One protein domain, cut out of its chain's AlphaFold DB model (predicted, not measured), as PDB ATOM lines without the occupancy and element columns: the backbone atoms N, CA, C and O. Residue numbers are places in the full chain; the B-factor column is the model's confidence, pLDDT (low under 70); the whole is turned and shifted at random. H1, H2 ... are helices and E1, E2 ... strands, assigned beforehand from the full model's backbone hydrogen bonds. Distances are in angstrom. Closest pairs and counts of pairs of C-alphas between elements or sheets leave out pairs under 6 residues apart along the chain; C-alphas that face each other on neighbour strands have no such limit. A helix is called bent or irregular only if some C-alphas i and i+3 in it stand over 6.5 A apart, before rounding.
ATOM      1  N   ALA A   3      88.905 -24.486  -1.950       97.94
ATOM      2  CA  ALA A   3      89.584 -25.428  -2.831       97.94
ATOM      3  C   ALA A   3      90.056 -26.666  -2.057       97.94
ATOM      4  O   ALA A   3      90.498 -26.542  -0.916       97.94
ATOM      5  N   ASN A   4      89.976 -27.841  -2.677       98.50
ATOM      6  CA  ASN A   4      90.626 -29.051  -2.170       98.50
ATOM      7  C   ASN A   4      92.091 -29.142  -2.659       98.50
ATOM      8  O   ASN A   4      92.563 -28.273  -3.401       98.50
ATOM      9  N   LEU A   5      92.826 -30.165  -2.216       98.31
ATOM     10  CA  LEU A   5      94.244 -30.338  -2.541       98.31
ATOM     11  C   LEU A   5      94.459 -31.068  -3.881       98.31
ATOM     12  O   LEU A   5      93.821 -32.105  -4.102       98.31
ATOM     13  N   PRO A   6      95.402 -30.617  -4.735       98.00
ATOM     14  CA  PRO A   6      95.920 -31.431  -5.840       98.00
ATOM     15  C   PRO A   6      96.629 -32.686  -5.308       98.00
ATOM     16  O   PRO A   6      96.948 -32.759  -4.119       98.00
ATOM     17  N   ASP A   7      96.865 -33.688  -6.160       98.44
ATOM     18  CA  ASP A   7      97.495 -34.940  -5.724       98.44
ATOM     19  C   ASP A   7      98.978 -34.723  -5.392       98.44
ATOM     20  O   ASP A   7      99.847 -34.695  -6.263       98.44
ATOM     21  N   LEU A   8      99.290 -34.609  -4.096       98.38
ATOM     22  CA  LEU A   8     100.657 -34.385  -3.618       98.38
ATOM     23  C   LEU A   8     101.597 -35.559  -3.911       98.38
ATOM     24  O   LEU A   8     102.809 -35.408  -3.783       98.38
ATOM     25  N   GLY A   9     101.071 -36.727  -4.286       98.31
ATOM     26  CA  GLY A   9     101.854 -37.856  -4.778       98.31
ATOM     27  C   GLY A   9     102.150 -37.795  -6.276       98.31
ATOM     28  O   GLY A   9     102.772 -38.721  -6.791       98.31
ATOM     29  N   LYS A  10     101.696 -36.756  -6.989       98.12
ATOM     30  CA  LYS A  10     101.858 -36.595  -8.445       98.12
ATOM     31  C   LYS A  10     102.660 -35.364  -8.863       98.12
ATOM     32  O   LYS A  10     102.949 -35.222 -10.046       98.12
ATOM     33  N   ILE A  11     103.075 -34.522  -7.919       97.62
ATOM     34  CA  ILE A  11     103.944 -33.373  -8.202       97.62
ATOM     35  C   ILE A  11     105.385 -33.822  -8.525       97.62
ATOM     36  O   ILE A  11     105.801 -34.902  -8.080       97.62
ATOM     37  N   PRO A  12     106.190 -33.006  -9.234       97.75
ATOM     38  CA  PRO A  12     107.532 -33.406  -9.666       97.75
ATOM     39  C   PRO A  12     108.458 -33.842  -8.519       97.75
ATOM     40  O   PRO A  12     109.261 -34.755  -8.687       97.75
ATOM     41  N   ALA A  13     108.321 -33.244  -7.331       97.44
ATOM     42  CA  ALA A  13     109.112 -33.593  -6.152       97.44
ATOM     43  C   ALA A  13     108.842 -35.006  -5.604       97.44
ATOM     44  O   ALA A  13     109.642 -35.514  -4.818       97.44
ATOM     45  N   THR A  14     107.705 -35.624  -5.940       98.12
ATOM     46  CA  THR A  14     107.216 -36.815  -5.227       98.12
ATOM     47  C   THR A  14     106.791 -37.959  -6.138       98.12
ATOM     48  O   THR A  14     106.870 -39.105  -5.687       98.12
ATOM     49  N   TYR A  15     106.397 -37.692  -7.391       97.56
ATOM     50  CA  TYR A  15     105.736 -38.666  -8.273       97.56
ATOM     51  C   TYR A  15     106.519 -39.960  -8.524       97.56
ATOM     52  O   TYR A  15     105.916 -41.010  -8.740       97.56
ATOM     53  N   ASN A  16     107.851 -39.901  -8.480       97.06
ATOM     54  CA  ASN A  16     108.754 -41.032  -8.695       97.06
ATOM     55  C   ASN A  16     109.482 -41.477  -7.412       97.06
ATOM     56  O   ASN A  16     110.499 -42.166  -7.478       97.06
ATOM     57  N   THR A  17     108.979 -41.086  -6.241       98.12
ATOM     58  CA  THR A  17     109.574 -41.421  -4.941       98.12
ATOM     59  C   THR A  17     108.786 -42.523  -4.233       98.12
ATOM     60  O   THR A  17     107.596 -42.720  -4.477       98.12
ATOM     61  N   ALA A  18     109.405 -43.181  -3.247       98.31
ATOM     62  CA  ALA A  18     108.721 -44.159  -2.388       98.31
ATOM     63  C   ALA A  18     107.525 -43.568  -1.603       98.31
ATOM     64  O   ALA A  18     106.702 -44.314  -1.076       98.31
ATOM     65  N   LYS A  19     107.416 -42.233  -1.518       97.94
ATOM     66  CA  LYS A  19     106.346 -41.523  -0.805       97.94
ATOM     67  C   LYS A  19     105.139 -41.189  -1.686       97.94
ATOM     68  O   LYS A  19     104.139 -40.730  -1.143       97.94
ATOM     69  N   ALA A  20     105.194 -41.413  -3.003       98.38
ATOM     70  CA  ALA A  20     104.116 -41.032  -3.922       98.38
ATOM     71  C   ALA A  20     102.749 -41.563  -3.454       98.38
ATOM     72  O   ALA A  20     101.825 -40.793  -3.208       98.38
ATOM     73  N   ASN A  21     102.655 -42.874  -3.205       98.56
ATOM     74  CA  ASN A  21     101.398 -43.515  -2.809       98.56
ATOM     75  C   ASN A  21     100.873 -43.033  -1.449       98.56
ATOM     76  O   ASN A  21      99.666 -42.856  -1.292       98.56
ATOM     77  N   SER A  22     101.750 -42.810  -0.463       98.62
ATOM     78  CA  SER A  22     101.318 -42.331   0.856       98.62
ATOM     79  C   SER A  22     100.851 -40.877   0.807       98.62
ATOM     80  O   SER A  22      99.874 -40.532   1.468       98.62
ATOM     81  N   LEU A  23     101.477 -40.037  -0.020       98.69
ATOM     82  CA  LEU A  23     101.053 -38.654  -0.235       98.69
ATOM     83  C   LEU A  23      99.738 -38.562  -1.017       98.69
ATOM     84  O   LEU A  23      98.876 -37.763  -0.643       98.69
ATOM     85  N   SER A  24      99.525 -39.415  -2.023       98.69
ATOM     86  CA  SER A  24      98.215 -39.539  -2.678       98.69
ATOM     87  C   SER A  24      97.140 -39.998  -1.690       98.69
ATOM     88  O   SER A  24      96.048 -39.433  -1.655       98.69
ATOM     89  N   ALA A  25      97.445 -40.968  -0.820       98.75
ATOM     90  CA  ALA A  25      96.506 -41.435   0.201       98.75
ATOM     91  C   ALA A  25      96.132 -40.330   1.207       98.75
ATOM     92  O   ALA A  25      94.951 -40.135   1.490       98.75
ATOM     93  N   VAL A  26      97.113 -39.565   1.701       98.75
ATOM     94  CA  VAL A  26      96.864 -38.426   2.602       98.75
ATOM     95  C   VAL A  26      96.070 -37.326   1.898       98.75
ATOM     96  O   VAL A  26      95.143 -36.782   2.494       98.75
ATOM     97  N   THR A  27      96.370 -37.035   0.628       98.81
ATOM     98  CA  THR A  27      95.592 -36.076  -0.173       98.81
ATOM     99  C   THR A  27      94.130 -36.510  -0.275       98.81
ATOM    100  O   THR A  27      93.226 -35.721  -0.002       98.81
ATOM    101  N   ASN A  28      93.883 -37.777  -0.619       98.75
ATOM    102  CA  ASN A  28      92.532 -38.319  -0.745       98.75
ATOM    103  C   ASN A  28      91.772 -38.254   0.584       98.75
ATOM    104  O   ASN A  28      90.615 -37.833   0.610       98.75
ATOM    105  N   GLN A  29      92.433 -38.601   1.691       98.81
ATOM    106  CA  GLN A  29      91.841 -38.513   3.022       98.81
ATOM    107  C   GLN A  29      91.520 -37.061   3.404       98.81
ATOM    108  O   GLN A  29      90.430 -36.786   3.901       98.81
ATOM    109  N   HIS A  30      92.427 -36.119   3.136       98.81
ATOM    110  CA  HIS A  30      92.183 -34.699   3.372       98.81
ATOM    111  C   HIS A  30      90.977 -34.194   2.570       98.81
ATOM    112  O   HIS A  30      90.075 -33.581   3.138       98.81
ATOM    113  N   ASN A  31      90.927 -34.482   1.267       98.81
ATOM    114  CA  ASN A  31      89.849 -34.032   0.387       98.81
ATOM    115  C   ASN A  31      88.486 -34.623   0.787       98.81
ATOM    116  O   ASN A  31      87.466 -33.931   0.697       98.81
ATOM    117  N   LEU A  32      88.469 -35.868   1.283       98.69
ATOM    118  CA  LEU A  32      87.280 -36.511   1.841       98.69
ATOM    119  C   LEU A  32      86.778 -35.788   3.101       98.69
ATOM    120  O   LEU A  32      85.598 -35.436   3.178       98.69
ATOM    121  N   GLU A  33      87.652 -35.541   4.079       98.75
ATOM    122  CA  GLU A  33      87.269 -34.868   5.329       98.75
ATOM    123  C   GLU A  33      86.907 -33.392   5.115       98.75
ATOM    124  O   GLU A  33      85.973 -32.879   5.742       98.75
ATOM    125  N   LEU A  34      87.570 -32.719   4.172       98.69
ATOM    126  CA  LEU A  34      87.206 -31.369   3.752       98.69
ATOM    127  C   LEU A  34      85.774 -31.330   3.206       98.69
ATOM    128  O   LEU A  34      84.985 -30.482   3.623       98.69
ATOM    129  N   SER A  35      85.407 -32.268   2.327       98.31
ATOM    130  CA  SER A  35      84.050 -32.325   1.774       98.31
ATOM    131  C   SER A  35      82.994 -32.588   2.854       98.31
ATOM    132  O   SER A  35      81.980 -31.892   2.915       98.31
ATOM    133  N   LYS A  36      83.255 -33.514   3.790       98.38
ATOM    134  CA  LYS A  36      82.378 -33.750   4.956       98.38
ATOM    135  C   LYS A  36      82.205 -32.496   5.819       98.38
ATOM    136  O   LYS A  36      81.092 -32.199   6.264       98.38
ATOM    137  N   SER A  37      83.288 -31.749   6.030       97.75
ATOM    138  CA  SER A  37      83.281 -30.506   6.809       97.75
ATOM    139  C   SER A  37      82.456 -29.421   6.117       97.75
ATOM    140  O   SER A  37      81.612 -28.790   6.752       97.75
ATOM    141  N   ILE A  38      82.632 -29.247   4.802       96.31
ATOM    142  CA  ILE A  38      81.842 -28.308   3.993       96.31
ATOM    143  C   ILE A  38      80.355 -28.682   4.021       96.31
ATOM    144  O   ILE A  38      79.525 -27.813   4.284       96.31
ATOM    145  N   ASN A  39      80.013 -29.962   3.845       95.25
ATOM    146  CA  ASN A  39      78.626 -30.437   3.905       95.25
ATOM    147  C   ASN A  39      77.985 -30.170   5.275       95.25
ATOM    148  O   ASN A  39      76.852 -29.697   5.345       95.25
ATOM    149  N   SER A  40      78.723 -30.406   6.363       96.19
ATOM    150  CA  SER A  40      78.264 -30.103   7.726       96.19
ATOM    151  C   SER A  40      77.998 -28.607   7.924       96.19
ATOM    152  O   SER A  40      76.983 -28.222   8.506       96.19
ATOM    153  N   LEU A  41      78.879 -27.740   7.412       94.81
ATOM    154  CA  LEU A  41      78.694 -26.288   7.483       94.81
ATOM    155  C   LEU A  41      77.500 -25.830   6.637       94.81
ATOM    156  O   LEU A  41      76.716 -25.000   7.095       94.81
ATOM    157  N   GLN A  42      77.325 -26.391   5.440       93.31
ATOM    158  CA  GLN A  42      76.202 -26.073   4.559       93.31
ATOM    159  C   GLN A  42      74.856 -26.451   5.198       93.31
ATOM    160  O   GLN A  42      73.904 -25.678   5.123       93.31
ATOM    161  N   GLN A  43      74.788 -27.592   5.894       92.88
ATOM    162  CA  GLN A  43      73.610 -27.992   6.675       92.88
ATOM    163  C   GLN A  43      73.371 -27.057   7.869       92.88
ATOM    164  O   GLN A  43      72.236 -26.659   8.118       92.88
ATOM    165  N   LYS A  44      74.436 -26.663   8.581       93.88
ATOM    166  CA  LYS A  44      74.348 -25.772   9.749       93.88
ATOM    167  C   LYS A  44      73.859 -24.365   9.397       93.88
ATOM    168  O   LYS A  44      73.099 -23.781  10.164       93.88
ATOM    169  N   PHE A  45      74.327 -23.799   8.287       91.00
ATOM    170  CA  PHE A  45      73.995 -22.425   7.886       91.00
ATOM    171  C   PHE A  45      72.819 -22.332   6.904       91.00
ATOM    172  O   PHE A  45      72.338 -21.229   6.633       91.00
ATOM    173  N   GLY A  46      72.343 -23.466   6.381       84.06
ATOM    174  CA  GLY A  46      71.252 -23.522   5.413       84.06
ATOM    175  C   GLY A  46      71.556 -22.738   4.132       84.06
ATOM    176  O   GLY A  46      72.708 -22.539   3.749       84.06
ATOM    177  N   SER A  47      70.511 -22.253   3.460       79.69
ATOM    178  CA  SER A  47      70.622 -21.480   2.213       79.69
ATOM    179  C   SER A  47      71.188 -20.061   2.391       79.69
ATOM    180  O   SER A  47      71.490 -19.396   1.405       79.69
ATOM    181  N   GLY A  48      71.376 -19.589   3.631       78.75
ATOM    182  CA  GLY A  48      71.877 -18.239   3.927       78.75
ATOM    183  C   GLY A  48      73.377 -18.041   3.675       78.75
ATOM    184  O   GLY A  48      73.863 -16.906   3.712       78.75
ATOM    185  N   LYS A  49      74.127 -19.125   3.432       83.94
ATOM    186  CA  LYS A  49      75.545 -19.108   3.048       83.94
ATOM    187  C   LYS A  49      75.783 -20.155   1.966       83.94
ATOM    188  O   LYS A  49      75.532 -21.328   2.193       83.94
ATOM    189  N   ASN A  50      76.297 -19.737   0.814       87.94
ATOM    190  CA  ASN A  50      76.673 -20.649  -0.261       87.94
ATOM    191  C   ASN A  50      78.172 -20.983  -0.164       87.94
ATOM    192  O   ASN A  50      79.021 -20.129  -0.445       87.94
ATOM    193  N   ILE A  51      78.509 -22.205   0.258       92.00
ATOM    194  CA  ILE A  51      79.893 -22.684   0.304       92.00
ATOM    195  C   ILE A  51      80.174 -23.510  -0.951       92.00
ATOM    196  O   ILE A  51      79.832 -24.682  -1.046       92.00
ATOM    197  N   ILE A  52      80.857 -22.896  -1.913       93.38
ATOM    198  CA  ILE A  52      81.288 -23.573  -3.142       93.38
ATOM    199  C   ILE A  52      82.582 -24.345  -2.864       93.38
ATOM    200  O   ILE A  52      83.610 -23.721  -2.579       93.38
ATOM    201  N   GLN A  53      82.552 -25.673  -2.961       95.75
ATOM    202  CA  GLN A  53      83.762 -26.496  -2.974       95.75
ATOM    203  C   GLN A  53      84.367 -26.495  -4.387       95.75
ATOM    204  O   GLN A  53      83.684 -26.825  -5.354       95.75
ATOM    205  N   PHE A  54      85.640 -26.117  -4.510       97.75
ATOM    206  CA  PHE A  54      86.378 -26.107  -5.774       97.75
ATOM    207  C   PHE A  54      87.309 -27.322  -5.850       97.75
ATOM    208  O   PHE A  54      88.180 -27.507  -4.999       97.75
ATOM    209  N   ASP A  55      87.091 -28.178  -6.848       97.88
ATOM    210  CA  ASP A  55      87.793 -29.456  -6.994       97.88
ATOM    211  C   ASP A  55      89.076 -29.308  -7.828       97.88
ATOM    212  O   ASP A  55      89.150 -29.706  -8.993       97.88
ATOM    213  N   THR A  56      90.093 -28.708  -7.213       97.75
ATOM    214  CA  THR A  56      91.454 -28.612  -7.758       97.75
ATOM    215  C   THR A  56      92.039 -29.994  -8.054       97.75
ATOM    216  O   THR A  56      92.707 -30.163  -9.070       97.75
ATOM    217  N   ASN A  57      91.768 -30.993  -7.204       98.44
ATOM    218  CA  ASN A  57      92.259 -32.364  -7.365       98.44
ATOM    219  C   ASN A  57      91.834 -32.979  -8.698       98.44
ATOM    220  O   ASN A  57      92.638 -33.595  -9.400       98.44
ATOM    221  N   ARG A  58      90.562 -32.799  -9.060       97.94
ATOM    222  CA  ARG A  58      90.043 -33.261 -10.342       97.94
ATOM    223  C   ARG A  58      90.730 -32.567 -11.516       97.94
ATOM    224  O   ARG A  58      91.106 -33.268 -12.450       97.94
ATOM    225  N   LEU A  59      90.891 -31.243 -11.472       97.44
ATOM    226  CA  LEU A  59      91.526 -30.488 -12.560       97.44
ATOM    227  C   LEU A  59      92.992 -30.887 -12.753       97.44
ATOM    228  O   LEU A  59      93.418 -31.094 -13.882       97.44
ATOM    229  N   ASP A  60      93.734 -31.060 -11.661       96.75
ATOM    230  CA  ASP A  60      95.117 -31.544 -11.684       96.75
ATOM    231  C   ASP A  60      95.213 -32.950 -12.307       96.75
ATOM    232  O   ASP A  60      95.965 -33.180 -13.255       96.75
ATOM    233  N   ARG A  61      94.351 -33.883 -11.877       98.00
ATOM    234  CA  ARG A  61      94.271 -35.230 -12.467       98.00
ATOM    235  C   ARG A  61      93.922 -35.196 -13.958       98.00
ATOM    236  O   ARG A  61      94.477 -35.974 -14.736       98.00
ATOM    237  N   GLU A  62      92.986 -34.347 -14.368       98.31
ATOM    238  CA  GLU A  62      92.602 -34.190 -15.775       98.31
ATOM    239  C   GLU A  62      93.751 -33.602 -16.601       98.31
ATOM    240  O   GLU A  62      94.053 -34.141 -17.665       98.31
ATOM    241  N   ALA A  63      94.462 -32.597 -16.085       98.06
ATOM    242  CA  ALA A  63      95.647 -32.036 -16.730       98.06
ATOM    243  C   ALA A  63      96.766 -33.074 -16.895       98.06
ATOM    244  O   ALA A  63      97.392 -33.130 -17.948       98.06
ATOM    245  N   ILE A  64      96.985 -33.945 -15.904       98.12
ATOM    246  CA  ILE A  64      97.995 -35.013 -15.984       98.12
ATOM    247  C   ILE A  64      97.587 -36.116 -16.972       98.12
ATOM    248  O   ILE A  64      98.420 -36.614 -17.728       98.12
ATOM    249  N   THR A  65      96.317 -36.532 -16.965       98.31
ATOM    250  CA  THR A  65      95.839 -37.664 -17.786       98.31
ATOM    251  C   THR A  65      95.485 -37.280 -19.221       98.31
ATOM    252  O   THR A  65      95.546 -38.130 -20.108       98.31
ATOM    253  N   GLN A  66      95.122 -36.021 -19.469       98.31
ATOM    254  CA  GLN A  66      94.699 -35.501 -20.773       98.31
ATOM    255  C   GLN A  66      95.380 -34.152 -21.085       98.31
ATOM    256  O   GLN A  66      94.703 -33.172 -21.399       98.31
ATOM    257  N   PRO A  67      96.724 -34.074 -21.054       98.31
ATOM    258  CA  PRO A  67      97.466 -32.808 -21.069       98.31
ATOM    259  C   PRO A  67      97.208 -31.943 -22.303       98.31
ATOM    260  O   PRO A  67      97.113 -30.720 -22.199       98.31
ATOM    261  N   ALA A  68      96.989 -32.570 -23.462       98.19
ATOM    262  CA  ALA A  68      96.699 -31.867 -24.707       98.19
ATOM    263  C   ALA A  68      95.401 -31.038 -24.649       98.19
ATOM    264  O   ALA A  68      95.325 -30.000 -25.301       98.19
ATOM    265  N   GLN A  69      94.404 -31.436 -23.846       97.88
ATOM    266  CA  GLN A  69      93.168 -30.653 -23.663       97.88
ATOM    267  C   GLN A  69      93.412 -29.333 -22.926       97.88
ATOM    268  O   GLN A  69      92.619 -28.403 -23.046       97.88
ATOM    269  N   PHE A  70      94.517 -29.254 -22.189       98.12
ATOM    270  CA  PHE A  70      94.923 -28.098 -21.399       98.12
ATOM    271  C   PHE A  70      96.093 -27.335 -22.038       98.12
ATOM    272  O   PHE A  70      96.586 -26.374 -21.460       98.12
ATOM    273  N   GLY A  71      96.542 -27.743 -23.233       98.19
ATOM    274  CA  GLY A  71      97.680 -27.127 -23.920       98.19
ATOM    275  C   GLY A  71      99.054 -27.531 -23.371       98.19
ATOM    276  O   GLY A  71     100.059 -26.947 -23.774       98.19
ATOM    277  N   PHE A  72      99.122 -28.536 -22.491       98.75
ATOM    278  CA  PHE A  72     100.382 -29.018 -21.932       98.75
ATOM    279  C   PHE A  72     101.011 -30.115 -22.789       98.75
ATOM    280  O   PHE A  72     100.338 -31.014 -23.295       98.75
ATOM    281  N   THR A  73     102.334 -30.065 -22.902       98.44
ATOM    282  CA  THR A  73     103.175 -31.116 -23.490       98.44
ATOM    283  C   THR A  73     104.027 -31.816 -22.432       98.44
ATOM    284  O   THR A  73     104.480 -32.937 -22.661       98.44
ATOM    285  N   ASN A  74     104.208 -31.202 -21.255       98.38
ATOM    286  CA  ASN A  74     104.898 -31.803 -20.121       98.38
ATOM    287  C   ASN A  74     104.114 -31.611 -18.816       98.38
ATOM    288  O   ASN A  74     103.784 -30.492 -18.429       98.38
ATOM    289  N   VAL A  75     103.840 -32.722 -18.128       98.38
ATOM    290  CA  VAL A  75     103.069 -32.757 -16.874       98.38
ATOM    291  C   VAL A  75     103.781 -33.494 -15.746       98.38
ATOM    292  O   VAL A  75     103.152 -33.906 -14.779       98.38
ATOM    293  N   THR A  76     105.087 -33.710 -15.874       96.94
ATOM    294  CA  THR A  76     105.878 -34.470 -14.894       96.94
ATOM    295  C   THR A  76     107.151 -33.747 -14.479       96.94
ATOM    296  O   THR A  76     107.538 -33.823 -13.317       96.94
ATOM    297  N   ALA A  77     107.802 -33.033 -15.398       96.56
ATOM    298  CA  ALA A  77     109.011 -32.271 -15.127       96.56
ATOM    299  C   ALA A  77     108.696 -30.806 -14.799       96.56
ATOM    300  O   ALA A  77     107.738 -30.226 -15.309       96.56
ATOM    301  N   ALA A  78     109.560 -30.199 -13.988       97.44
ATOM    302  CA  ALA A  78     109.578 -28.761 -13.761       97.44
ATOM    303  C   ALA A  78     110.132 -28.018 -14.989       97.44
ATOM    304  O   ALA A  78     111.130 -28.445 -15.573       97.44
ATOM    305  N   CYS A  79     109.524 -26.888 -15.356       98.25
ATOM    306  CA  CYS A  79     110.086 -25.986 -16.365       98.25
ATOM    307  C   CYS A  79     111.327 -25.237 -15.846       98.25
ATOM    308  O   CYS A  79     112.267 -24.998 -16.602       98.25
ATOM    309  N   LEU A  80     111.344 -24.861 -14.566       97.31
ATOM    310  CA  LEU A  80     112.466 -24.227 -13.887       97.31
ATOM    311  C   LEU A  80     113.424 -25.301 -13.367       97.31
ATOM    312  O   LEU A  80     113.080 -26.097 -12.491       97.31
ATOM    313  N   SER A  81     114.655 -25.284 -13.873       90.12
ATOM    314  CA  SER A  81     115.757 -26.097 -13.368       90.12
ATOM    315  C   SER A  81     116.851 -25.179 -12.829       90.12
ATOM    316  O   SER A  81     117.465 -24.417 -13.578       90.12
ATOM    317  N   ASN A  82     117.086 -25.230 -11.514       86.62
ATOM    318  CA  ASN A  82     117.932 -24.286 -10.778       86.62
ATOM    319  C   ASN A  82     117.481 -22.828 -10.976       86.62
ATOM    320  O   ASN A  82     116.554 -22.373 -10.315       86.62
ATOM    321  N   VAL A  83     118.135 -22.108 -11.889       89.25
ATOM    322  CA  VAL A  83     117.866 -20.698 -12.220       89.25
ATOM    323  C   VAL A  83     117.516 -20.494 -13.697       89.25
ATOM    324  O   VAL A  83     117.345 -19.361 -14.135       89.25
ATOM    325  N   THR A  84     117.405 -21.578 -14.471       94.81
ATOM    326  CA  THR A  84     117.126 -21.534 -15.908       94.81
ATOM    327  C   THR A  84     115.726 -22.069 -16.179       94.81
ATOM    328  O   THR A  84     115.396 -23.188 -15.782       94.81
ATOM    329  N   SER A  85     114.902 -21.281 -16.867       96.88
ATOM    330  CA  SER A  85     113.581 -21.710 -17.330       96.88
ATOM    331  C   SER A  85     113.666 -22.455 -18.663       96.88
ATOM    332  O   SER A  85     114.499 -22.144 -19.513       96.88
ATOM    333  N   CYS A  86     112.751 -23.394 -18.875       96.56
ATOM    334  CA  CYS A  86     112.491 -23.992 -20.177       96.56
ATOM    335  C   CYS A  86     112.027 -22.938 -21.208       96.56
ATOM    336  O   CYS A  86     111.598 -21.842 -20.849       96.56
ATOM    337  N   ASN A  87     112.079 -23.281 -22.500       97.12
ATOM    338  CA  ASN A  87     111.739 -22.345 -23.583       97.12
ATOM    339  C   ASN A  87     110.245 -21.976 -23.633       97.12
ATOM    340  O   ASN A  87     109.913 -20.850 -23.982       97.12
ATOM    341  N   ASN A  88     109.357 -22.918 -23.298       97.31
ATOM    342  CA  ASN A  88     107.904 -22.766 -23.435       97.31
ATOM    343  C   ASN A  88     107.193 -23.094 -22.108       97.31
ATOM    344  O   ASN A  88     106.570 -24.155 -22.007       97.31
ATOM    345  N   PRO A  89     107.272 -22.225 -21.083       97.69
ATOM    346  CA  PRO A  89     106.659 -22.479 -19.775       97.69
ATOM    347  C   PRO A  89     105.146 -22.702 -19.850       97.69
ATOM    348  O   PRO A  89     104.609 -23.477 -19.064       97.69
ATOM    349  N   ASP A  90     104.463 -22.107 -20.828       98.50
ATOM    350  CA  ASP A  90     103.015 -22.271 -21.000       98.50
ATOM    351  C   ASP A  90     102.602 -23.684 -21.446       98.50
ATOM    352  O   ASP A  90     101.434 -24.045 -21.335       98.50
ATOM    353  N   GLN A  91     103.549 -24.504 -21.915       98.56
ATOM    354  CA  GLN A  91     103.310 -25.906 -22.274       98.56
ATOM    355  C   GLN A  91     103.663 -26.884 -21.140       98.56
ATOM    356  O   GLN A  91     103.560 -28.100 -21.316       98.56
ATOM    357  N   PHE A  92     104.077 -26.378 -19.976       98.62
ATOM    358  CA  PHE A  92     104.391 -27.178 -18.797       98.62
ATOM    359  C   PHE A  92     103.306 -26.997 -17.738       98.62
ATOM    360  O   PHE A  92     102.880 -25.877 -17.465       98.62
ATOM    361  N   LEU A  93     102.895 -28.090 -17.093       98.75
ATOM    362  CA  LEU A  93     102.011 -28.022 -15.926       98.75
ATOM    363  C   LEU A  93     102.741 -27.435 -14.713       98.75
ATOM    364  O   LEU A  93     102.170 -26.616 -13.997       98.75
ATOM    365  N   PHE A  94     104.008 -27.812 -14.506       98.69
ATOM    366  CA  PHE A  94     104.787 -27.454 -13.319       98.69
ATOM    367  C   PHE A  94     105.884 -26.429 -13.610       98.69
ATOM    368  O   PHE A  94     106.691 -26.586 -14.530       98.69
ATOM    369  N   TRP A  95     105.915 -25.372 -12.798       98.56
ATOM    370  CA  TRP A  95     106.978 -24.377 -12.815       98.56
ATOM    371  C   TRP A  95     108.227 -24.933 -12.151       98.56
ATOM    372  O   TRP A  95     109.258 -25.013 -12.801       98.56
ATOM    373  N   ASP A  96     108.128 -25.375 -10.901       97.75
ATOM    374  CA  ASP A  96     109.231 -25.960 -10.141       97.75
ATOM    375  C   ASP A  96     108.862 -27.364  -9.634       97.75
ATOM    376  O   ASP A  96     107.963 -28.019 -10.165       97.75
ATOM    377  N   ALA A  97     109.577 -27.863  -8.624       96.94
ATOM    378  CA  ALA A  97     109.349 -29.197  -8.092       96.94
ATOM    379  C   ALA A  97     107.962 -29.389  -7.433       96.94
ATOM    380  O   ALA A  97     107.554 -30.529  -7.205       96.94
ATOM    381  N   ILE A  98     107.251 -28.308  -7.100       97.19
ATOM    382  CA  ILE A  98     105.999 -28.347  -6.331       97.19
ATOM    383  C   ILE A  98     104.895 -27.428  -6.879       97.19
ATOM    384  O   ILE A  98     103.718 -27.742  -6.703       97.19
ATOM    385  N   HIS A  99     105.231 -26.313  -7.531       98.06
ATOM    386  CA  HIS A  99     104.271 -25.299  -7.966       98.06
ATOM    387  C   HIS A  99     103.903 -25.432  -9.451       98.06
ATOM    388  O   HIS A  99     104.768 -25.748 -10.275       98.06
ATOM    389  N   PRO A 100     102.645 -25.139  -9.825       98.38
ATOM    390  CA  PRO A 100     102.222 -25.101 -11.218       98.38
ATOM    391  C   PRO A 100     102.713 -23.836 -11.949       98.38
ATOM    392  O   PRO A 100     103.105 -22.846 -11.331       98.38
ATOM    393  N   THR A 101     102.697 -23.857 -13.281       98.75
ATOM    394  CA  THR A 101     103.019 -22.687 -14.119       98.75
ATOM    395  C   THR A 101     101.905 -21.639 -14.111       98.75
ATOM    396  O   THR A 101     100.783 -21.877 -13.658       98.75
ATOM    397  N   THR A 102     102.190 -20.458 -14.667       98.44
ATOM    398  CA  THR A 102     101.164 -19.425 -14.879       98.44
ATOM    399  C   THR A 102     100.023 -19.913 -15.783       98.44
ATOM    400  O   THR A 102      98.860 -19.639 -15.489       98.44
ATOM    401  N   ALA A 103     100.321 -20.714 -16.815       98.56
ATOM    402  CA  ALA A 103      99.312 -21.314 -17.686       98.56
ATOM    403  C   ALA A 103      98.374 -22.256 -16.913       98.56
ATOM    404  O   ALA A 103      97.152 -22.160 -17.033       98.56
ATOM    405  N   ALA A 104      98.929 -23.092 -16.033       98.44
ATOM    406  CA  ALA A 104      98.145 -23.940 -15.140       98.44
ATOM    407  C   ALA A 104      97.319 -23.137 -14.123       98.44
ATOM    408  O   ALA A 104      96.135 -23.418 -13.923       98.44
ATOM    409  N   HIS A 105      97.884 -22.076 -13.540       98.69
ATOM    410  CA  HIS A 105      97.125 -21.163 -12.684       98.69
ATOM    411  C   HIS A 105      95.973 -20.469 -13.422       98.69
ATOM    412  O   HIS A 105      94.906 -20.287 -12.833       98.69
ATOM    413  N   ARG A 106      96.142 -20.118 -14.701       98.62
ATOM    414  CA  ARG A 106      95.074 -19.527 -15.517       98.62
ATOM    415  C   ARG A 106      93.910 -20.496 -15.726       98.62
ATOM    416  O   ARG A 106      92.768 -20.094 -15.542       98.62
ATOM    417  N   ILE A 107      94.187 -21.771 -16.004       98.19
ATOM    418  CA  ILE A 107      93.153 -22.818 -16.103       98.19
ATOM    419  C   ILE A 107      92.366 -22.942 -14.790       98.19
ATOM    420  O   ILE A 107      91.133 -22.990 -14.806       98.19
ATOM    421  N   LEU A 108      93.061 -22.957 -13.647       98.19
ATOM    422  CA  LEU A 108      92.414 -22.981 -12.333       98.19
ATOM    423  C   LEU A 108      91.543 -21.737 -12.110       98.19
ATOM    424  O   LEU A 108      90.420 -21.859 -11.622       98.19
ATOM    425  N   ALA A 109      92.033 -20.553 -12.487       98.00
ATOM    426  CA  ALA A 109      91.296 -19.300 -12.362       98.00
ATOM    427  C   ALA A 109      90.030 -19.280 -13.235       98.00
ATOM    428  O   ALA A 109      88.965 -18.914 -12.741       98.00
ATOM    429  N   ASP A 110      90.114 -19.732 -14.488       97.38
ATOM    430  CA  ASP A 110      88.973 -19.801 -15.406       97.38
ATOM    431  C   ASP A 110      87.904 -20.786 -14.893       97.38
ATOM    432  O   ASP A 110      86.705 -20.484 -14.892       97.38
ATOM    433  N   ALA A 111      88.327 -21.945 -14.376       96.56
ATOM    434  CA  ALA A 111      87.424 -22.920 -13.769       96.56
ATOM    435  C   ALA A 111      86.769 -22.388 -12.481       96.56
ATOM    436  O   ALA A 111      85.566 -22.578 -12.270       96.56
ATOM    437  N   ALA A 112      87.531 -21.693 -11.635       96.62
ATOM    438  CA  ALA A 112      87.023 -21.069 -10.420       96.62
ATOM    439  C   ALA A 112      86.021 -19.947 -10.731       96.62
ATOM    440  O   ALA A 112      84.953 -19.892 -10.117       96.62
ATOM    441  N   LEU A 113      86.326 -19.093 -11.716       96.25
ATOM    442  CA  LEU A 113      85.428 -18.036 -12.177       96.25
ATOM    443  C   LEU A 113      84.110 -18.632 -12.679       96.25
ATOM    444  O   LEU A 113      83.038 -18.201 -12.260       96.25
ATOM    445  N   LYS A 114      84.173 -19.693 -13.491       94.81
ATOM    446  CA  LYS A 114      82.980 -20.412 -13.949       94.81
ATOM    447  C   LYS A 114      82.140 -20.941 -12.782       94.81
ATOM    448  O   LYS A 114      80.922 -20.785 -12.799       94.81
ATOM    449  N   ALA A 115      82.767 -21.520 -11.756       92.31
ATOM    450  CA  ALA A 115      82.060 -22.058 -10.592       92.31
ATOM    451  C   ALA A 115      81.289 -20.979  -9.807       92.31
ATOM    452  O   ALA A 115      80.158 -21.217  -9.377       92.31
ATOM    453  N   ILE A 116      81.866 -19.782  -9.652       91.44
ATOM    454  CA  ILE A 116      81.211 -18.668  -8.945       91.44
ATOM    455  C   ILE A 116      80.229 -17.881  -9.826       91.44
ATOM    456  O   ILE A 116      79.333 -17.224  -9.304       91.44
ATOM    457  N   SER A 117      80.368 -17.936 -11.154       82.19
ATOM    458  CA  SER A 117      79.444 -17.281 -12.089       82.19
ATOM    459  C   SER A 117      78.142 -18.056 -12.291       82.19
ATOM    460  O   SER A 117      77.121 -17.430 -12.540       82.19
ATOM    461  N   ILE A 118      78.146 -19.387 -12.145       62.16
ATOM    462  CA  ILE A 118      76.932 -20.234 -12.217       62.16
ATOM    463  C   ILE A 118      76.002 -20.013 -11.006       62.16
ATOM    464  O   ILE A 118      74.843 -20.409 -11.021       62.16
ATOM    465  N   THR A 119      76.507 -19.385  -9.944       56.81
ATOM    466  CA  THR A 119      75.781 -19.136  -8.689       56.81
ATOM    467  C   THR A 119      75.268 -17.698  -8.543       56.81
ATOM    468  O   THR A 119      74.810 -17.337  -7.456       56.81
TER     469      THR A 119
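This is residues 3 to 119 of the 120 residues of the protein "GDSL family lipase" of Calothrix brevissima NIES-22 (UniProt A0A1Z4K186). Picture one long, kinked helix, H1, along one side, set off from a smaller group made of helices H2, H3 and H4 and the two-stranded sheet of E1 and E2, with residues 4 to 7 running between H1 and H2. Residues 43 to 48 of H1 stick out at one end of the longest axis, and the loop of residues 79 to 91 lies at the other. The printed part has 117 residues, with four named helices and two named strands in the order H1, H2, H3, E1, E2, H4; the sheet is parallel, in the order E1, E2, and the class is mostly helix. It is only just compact, close to loose, with a radius of gyration of the C-alphas of 16.1 A and spans of 50 by 34 by 25 A.

Pass residues 3 to 19, which hold no named element, and come to H1, residues 20 to 48. H1 and H2, residues 56 to 65, are only just apart, at 8.3 A. H3, residues 67 to 70, is close to H2 but not clearly touching: look at the C-alphas of Ala 63 and Phe 70, the closest, 6.2 A apart. Next find E1, residues 74 to 78, parallel to E2, residues 92 to 94, at 53 degrees, with N 93 and O 74 within hydrogen-bond range at 2.9 A. The closest C-alphas of H2 and E1, those of Ile 64 and Val 75, are 5.6 A apart. H4, residues 102 to 117, has its closest approach to E2 at the C-alphas of Leu 93 and Ala 104, 5.7 A apart. H2 and H4 are close but not clearly touching, with Thr 56 and Leu 108 the closest C-alphas at 7.3 A, at a steep tilt of 49 degrees, opposite ways. H1 is apart from H3, E1, E2 and H4. Every O i to N i+4 pair is within hydrogen-bond range in H2 and H4, while H1 has 23 of 25 and H3 is too short for such a pair.

Find C-alpha 20 at (104.116, -41.032, -3.922); from there H1 runs 40.3 A to C-alpha 48, with a kink of 52 degrees near residue 42. H1 is irregular: C-alphas 44 and 47 are 9.4 A apart. H2 spans 14.2 A, H3 5.4 A, E1 8.5 A and E2 5.5 A. H4 spans 22.0 A and ends at C-alpha 117, (79.444, -17.281, -12.089).

The two C-alphas farthest apart are those of Gly 46 and Thr 84, 50.6 A. The printed part has no cut. The link from E1 to E2 is long, with 13 residues; in it residues 80 to 81 pair with 84 to 85, antiparallel. The mean pLDDT of the printed part is 95.8, and residues 118 to 119 are under 70.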